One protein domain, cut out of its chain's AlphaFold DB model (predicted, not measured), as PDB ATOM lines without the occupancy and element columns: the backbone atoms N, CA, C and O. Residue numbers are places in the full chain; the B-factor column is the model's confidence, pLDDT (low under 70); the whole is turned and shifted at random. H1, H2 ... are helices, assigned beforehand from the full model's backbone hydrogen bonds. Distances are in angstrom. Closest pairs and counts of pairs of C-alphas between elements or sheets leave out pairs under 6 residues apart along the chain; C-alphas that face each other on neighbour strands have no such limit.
ATOM      1  N   SER A  11      12.345 -40.387 -31.677       90.81
ATOM      2  CA  SER A  11      13.652 -40.230 -32.319       90.81
ATOM      3  C   SER A  11      13.778 -41.101 -33.574       90.81
ATOM      4  O   SER A  11      14.186 -40.631 -34.640       90.81
ATOM      5  N   GLU A  12      13.352 -42.365 -33.500       91.75
ATOM      6  CA  GLU A  12      13.338 -43.263 -34.657       91.75
ATOM      7  C   GLU A  12      12.365 -42.798 -35.742       91.75
ATOM      8  O   GLU A  12      12.697 -42.881 -36.929       91.75
ATOM      9  N   ALA A  13      11.204 -42.267 -35.346       92.31
ATOM     10  CA  ALA A  13      10.227 -41.686 -36.258       92.31
ATOM     11  C   ALA A  13      10.804 -40.468 -36.986       92.31
ATOM     12  O   ALA A  13      10.745 -40.414 -38.217       92.31
ATOM     13  N   GLY A  14      11.455 -39.551 -36.262       93.50
ATOM     14  CA  GLY A  14      12.138 -38.395 -36.849       93.50
ATOM     15  C   GLY A  14      13.239 -38.803 -37.828       93.50
ATOM     16  O   GLY A  14      13.265 -38.348 -38.974       93.50
ATOM     17  N   ARG A  15      14.099 -39.753 -37.434       94.81
ATOM     18  CA  ARG A  15      15.164 -40.275 -38.304       94.81
ATOM     19  C   ARG A  15      14.601 -40.930 -39.566       94.81
ATOM     20  O   ARG A  15      15.135 -40.727 -40.657       94.81
ATOM     21  N   LYS A  16      13.547 -41.741 -39.438       94.19
ATOM     22  CA  LYS A  16      12.904 -42.411 -40.579       94.19
ATOM     23  C   LYS A  16      12.230 -41.403 -41.511       94.19
ATOM     24  O   LYS A  16      12.368 -41.535 -42.727       94.19
ATOM     25  N   GLY A  17      11.559 -40.394 -40.957       93.31
ATOM     26  CA  GLY A  17      10.950 -39.302 -41.715       93.31
ATOM     27  C   GLY A  17      11.989 -38.545 -42.535       93.31
ATOM     28  O   GLY A  17      11.877 -38.492 -43.757       93.31
ATOM     29  N   GLY A  18      13.066 -38.082 -41.892       92.75
ATOM     30  CA  GLY A  18      14.157 -37.374 -42.567       92.75
ATOM     31  C   GLY A  18      14.789 -38.187 -43.700       92.75
ATOM     32  O   GLY A  18      14.935 -37.690 -44.814       92.75
ATOM     33  N   LYS A  19      15.077 -39.476 -43.462       93.00
ATOM     34  CA  LYS A  19      15.600 -40.380 -44.504       93.00
ATOM     35  C   LYS A  19      14.628 -40.582 -45.666       93.00
ATOM     36  O   LYS A  19      15.067 -40.728 -46.801       93.00
ATOM     37  N   THR A  20      13.327 -40.627 -45.396       93.88
ATOM     38  CA  THR A  20      12.304 -40.788 -46.441       93.88
ATOM     39  C   THR A  20      12.218 -39.533 -47.300       93.88
ATOM     40  O   THR A  20      12.242 -39.633 -48.523       93.88
ATOM     41  N   THR A  21      12.208 -38.355 -46.673       91.81
ATOM     42  CA  THR A  21      12.236 -37.062 -47.366       91.81
ATOM     43  C   THR A  21      13.489 -36.922 -48.224       91.81
ATOM     44  O   THR A  21      13.364 -36.621 -49.401       91.81
ATOM     45  N   ALA A  22      14.671 -37.235 -47.687       90.19
ATOM     46  CA  ALA A  22      15.932 -37.160 -48.429       90.19
ATOM     47  C   ALA A  22      16.036 -38.172 -49.586       90.19
ATOM     48  O   ALA A  22      16.757 -37.945 -50.549       90.19
ATOM     49  N   LYS A  23      15.337 -39.313 -49.504       90.00
ATOM     50  CA  LYS A  23      15.234 -40.259 -50.628       90.00
ATOM     51  C   LYS A  23      14.234 -39.799 -51.684       90.00
ATOM     52  O   LYS A  23      14.443 -40.055 -52.863       90.00
ATOM     53  N   LYS A  24      13.128 -39.188 -51.257       92.19
ATOM     54  CA  LYS A  24      12.065 -38.704 -52.146       92.19
ATOM     55  C   LYS A  24      12.490 -37.444 -52.900       92.19
ATOM     56  O   LYS A  24      12.146 -37.291 -54.064       92.19
ATOM     57  N   TYR A  25      13.206 -36.557 -52.223       88.94
ATOM     58  CA  TYR A  25      13.649 -35.277 -52.746       88.94
ATOM     59  C   TYR A  25      15.175 -35.256 -52.781       88.94
ATOM     60  O   TYR A  25      15.827 -35.426 -51.753       88.94
ATOM     61  N   GLY A  26      15.732 -35.088 -53.978       89.75
ATOM     62  CA  GLY A  26      17.173 -35.042 -54.195       89.75
ATOM     63  C   GLY A  26      17.790 -33.689 -53.848       89.75
ATOM     64  O   GLY A  26      17.160 -32.809 -53.261       89.75
ATOM     65  N   ARG A  27      19.047 -33.512 -54.258       90.56
ATOM     66  CA  ARG A  27      19.830 -32.289 -54.037       90.56
ATOM     67  C   ARG A  27      19.132 -31.030 -54.576       90.56
ATOM     68  O   ARG A  27      19.066 -30.032 -53.863       90.56
ATOM     69  N   GLU A  28      18.532 -31.127 -55.761       92.31
ATOM     70  CA  GLU A  28      17.856 -30.014 -56.441       92.31
ATOM     71  C   GLU A  28      16.744 -29.380 -55.594       92.31
ATOM     72  O   GLU A  28      16.578 -28.164 -55.595       92.31
ATOM     73  N   PHE A  29      16.021 -30.177 -54.800       93.44
ATOM     74  CA  PHE A  29      14.975 -29.673 -53.907       93.44
ATOM     75  C   PHE A  29      15.539 -28.713 -52.853       93.44
ATOM     76  O   PHE A  29      14.981 -27.645 -52.606       93.44
ATOM     77  N   TYR A  30      16.668 -29.071 -52.243       93.56
ATOM     78  CA  TYR A  30      17.318 -28.228 -51.242       93.56
ATOM     79  C   TYR A  30      18.007 -27.017 -51.878       93.56
ATOM     80  O   TYR A  30      17.993 -25.934 -51.290       93.56
ATOM     81  N   GLU A  31      18.559 -27.174 -53.083       95.69
ATOM     82  CA  GLU A  31      19.136 -26.069 -53.857       95.69
ATOM     83  C   GLU A  31      18.072 -25.027 -54.223       95.69
ATOM     84  O   GLU A  31      18.295 -23.832 -54.024       95.69
ATOM     85  N   GLU A  32      16.885 -25.456 -54.657       96.12
ATOM     86  CA  GLU A  32      15.774 -24.551 -54.959       96.12
ATOM     87  C   GLU A  32      15.304 -23.789 -53.710       96.12
ATOM     88  O   GLU A  32      15.095 -22.573 -53.764       96.12
ATOM     89  N   ILE A  33      15.176 -24.477 -52.568       96.00
ATOM     90  CA  ILE A  33      14.797 -23.848 -51.293       96.00
ATOM     91  C   ILE A  33      15.830 -22.793 -50.887       96.00
ATOM     92  O   ILE A  33      15.457 -21.667 -50.544       96.00
ATOM     93  N   GLY A  34      17.122 -23.125 -50.961       96.12
ATOM     94  CA  GLY A  34      18.204 -22.186 -50.665       96.12
ATOM     95  C   GLY A  34      18.185 -20.973 -51.595       96.12
ATOM     96  O   GLY A  34      18.255 -19.832 -51.133       96.12
ATOM     97  N   HIS A  35      18.004 -21.203 -52.896       97.50
ATOM     98  CA  HIS A  35      17.921 -20.144 -53.896       97.50
ATOM     99  C   HIS A  35      16.731 -19.203 -53.651       97.50
ATOM    100  O   HIS A  35      16.894 -17.982 -53.663       97.50
ATOM    101  N   LYS A  36      15.539 -19.747 -53.367       97.44
ATOM    102  CA  LYS A  36      14.344 -18.960 -53.014       97.44
ATOM    103  C   LYS A  36      14.570 -18.120 -51.754       97.44
ATOM    104  O   LYS A  36      14.233 -16.936 -51.742       97.44
ATOM    105  N   GLY A  37      15.180 -18.702 -50.721       97.06
ATOM    106  CA  GLY A  37      15.530 -17.985 -49.493       97.06
ATOM    107  C   GLY A  37      16.483 -16.815 -49.751       97.06
ATOM    108  O   GLY A  37      16.216 -15.692 -49.322       97.06
ATOM    109  N   GLY A  38      17.550 -17.048 -50.519       97.75
ATOM    110  CA  GLY A  38      18.513 -16.008 -50.892       97.75
ATOM    111  C   GLY A  38      17.884 -14.869 -51.699       97.75
ATOM    112  O   GLY A  38      18.116 -13.697 -51.400       97.75
ATOM    113  N   GLN A  39      17.025 -15.194 -52.671       97.69
ATOM    114  CA  GLN A  39      16.269 -14.188 -53.422       97.69
ATOM    115  C   GLN A  39      15.373 -13.348 -52.510       97.69
ATOM    116  O   GLN A  39      15.337 -12.126 -52.647       97.69
ATOM    117  N   LYS A  40      14.696 -13.978 -51.540       97.62
ATOM    118  CA  LYS A  40      13.843 -13.252 -50.596       97.62
ATOM    119  C   LYS A  40      14.645 -12.285 -49.731       97.62
ATOM    120  O   LYS A  40      14.223 -11.149 -49.538       97.62
ATOM    121  N   VAL A  41      15.811 -12.706 -49.243       97.56
ATOM    122  CA  VAL A  41      16.717 -11.832 -48.482       97.56
ATOM    123  C   VAL A  41      17.169 -10.648 -49.337       97.56
ATOM    124  O   VAL A  41      17.098  -9.509 -48.882       97.56
ATOM    125  N   LYS A  42      17.565 -10.895 -50.592       96.94
ATOM    126  CA  LYS A  42      17.939  -9.832 -51.533       96.94
ATOM    127  C   LYS A  42      16.804  -8.822 -51.727       96.94
ATOM    128  O   LYS A  42      17.044  -7.625 -51.615       96.94
ATOM    129  N   GLU A  43      15.579  -9.289 -51.965       96.88
ATOM    130  CA  GLU A  43      14.395  -8.431 -52.118       96.88
ATOM    131  C   GLU A  43      14.155  -7.552 -50.880       96.88
ATOM    132  O   GLU A  43      13.934  -6.348 -51.005       96.88
ATOM    133  N   LEU A  44      14.231  -8.138 -49.680       96.69
ATOM    134  CA  LEU A  44      14.033  -7.406 -48.427       96.69
ATOM    135  C   LEU A  44      15.089  -6.313 -48.226       96.69
ATOM    136  O   LEU A  44      14.747  -5.206 -47.808       96.69
ATOM    137  N   ILE A  45      16.350  -6.604 -48.552       95.94
ATOM    138  CA  ILE A  45      17.445  -5.631 -48.478       95.94
ATOM    139  C   ILE A  45      17.197  -4.466 -49.441       95.94
ATOM    140  O   ILE A  45      17.302  -3.309 -49.037       95.94
ATOM    141  N   GLU A  46      16.844  -4.751 -50.696       94.44
ATOM    142  CA  GLU A  46      16.575  -3.707 -51.692       94.44
ATOM    143  C   GLU A  46      15.384  -2.834 -51.286       94.44
ATOM    144  O   GLU A  46      15.462  -1.607 -51.353       94.44
ATOM    145  N   ARG A  47      14.315  -3.443 -50.760       94.38
ATOM    146  CA  ARG A  47      13.171  -2.706 -50.214       94.38
ATOM    147  C   ARG A  47      13.567  -1.818 -49.030       94.38
ATOM    148  O   ARG A  47      13.112  -0.682 -48.951       94.38
ATOM    149  N   GLY A  48      14.417  -2.307 -48.125       94.69
ATOM    150  CA  GLY A  48      14.922  -1.525 -46.991       94.69
ATOM    151  C   GLY A  48      15.744  -0.308 -47.427       94.69
ATOM    152  O   GLY A  48      15.568   0.787 -46.891       94.69
ATOM    153  N   LYS A  49      16.587  -0.471 -48.455       93.88
ATOM    154  CA  LYS A  49      17.344   0.636 -49.060       93.88
ATOM    155  C   LYS A  49      16.424   1.678 -49.695       93.88
ATOM    156  O   LYS A  49      16.648   2.867 -49.504       93.88
ATOM    157  N   GLN A  50      15.391   1.243 -50.420       89.06
ATOM    158  CA  GLN A  50      14.418   2.148 -51.041       89.06
ATOM    159  C   GLN A  50      13.569   2.903 -50.016       89.06
ATOM    160  O   GLN A  50      13.256   4.059 -50.245       89.06
ATOM    161  N   ALA A  51      13.233   2.285 -48.882       86.56
ATOM    162  CA  ALA A  51      12.474   2.938 -47.813       86.56
ATOM    163  C   ALA A  51      13.286   3.987 -47.029       86.56
ATOM    164  O   ALA A  51      12.708   4.780 -46.294       86.56
ATOM    165  N   THR A  52      14.616   3.959 -47.155       82.81
ATOM    166  CA  THR A  52      15.533   4.905 -46.497       82.81
ATOM    167  C   THR A  52      15.880   6.096 -47.404       82.81
ATOM    168  O   THR A  52      16.453   7.074 -46.930       82.81
ATOM    169  N   ARG A  53      15.565   6.010 -48.702       67.56
ATOM    170  CA  ARG A  53      15.825   7.049 -49.703       67.56
ATOM    171  C   ARG A  53      14.613   7.955 -49.877       67.56
ATOM    172  O   ARG A  53      14.848   9.156 -50.117       67.56
TER     173      ARG A  53
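This is residues 11 to 53 of the 53 residues of the protein "Em GEA1 (EM1)" of Actinobacteria bacterium (UniProt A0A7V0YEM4). A long straight helix, H2, and a shorter one, H1, make an open L, with the two-residue link of residues 25 and 26 at its corner and no packing of one helix on the other. The printed part has 43 residues with two named helices, H1 then H2, and no named strand; the class is all helix. The whole is extended, with a radius of gyration of the C-alphas of 16.9 A and spans of 52 by 22 by 7 A.

H2, residues 27 to 52, runs 38.2 A from C-alpha 27 at (19.830, -32.289, -54.037) to C-alpha 52 at (15.533, 4.905, -46.497). H1, residues 11 to 24, begins with C-alpha 11 at (13.652, -40.230, -32.319) and is 19.9 A long.

H2 has N-to-C direction (-0.08, 0.98, 0.17), and H1 has (0.07, 0.16, -0.99). The two are apart, with no C-alpha of one within 8 A of the other. In H1 and H2 every O i to N i+4 pair is within hydrogen-bond range.

The C-alphas of Glu 12 and Arg 53, the two farthest apart, are 52.6 A apart. The printed part has no cut, and the link from H1 to H2 is tight. The mean pLDDT of the printed part is 93.0; residue 53, the chain's last, is under 70.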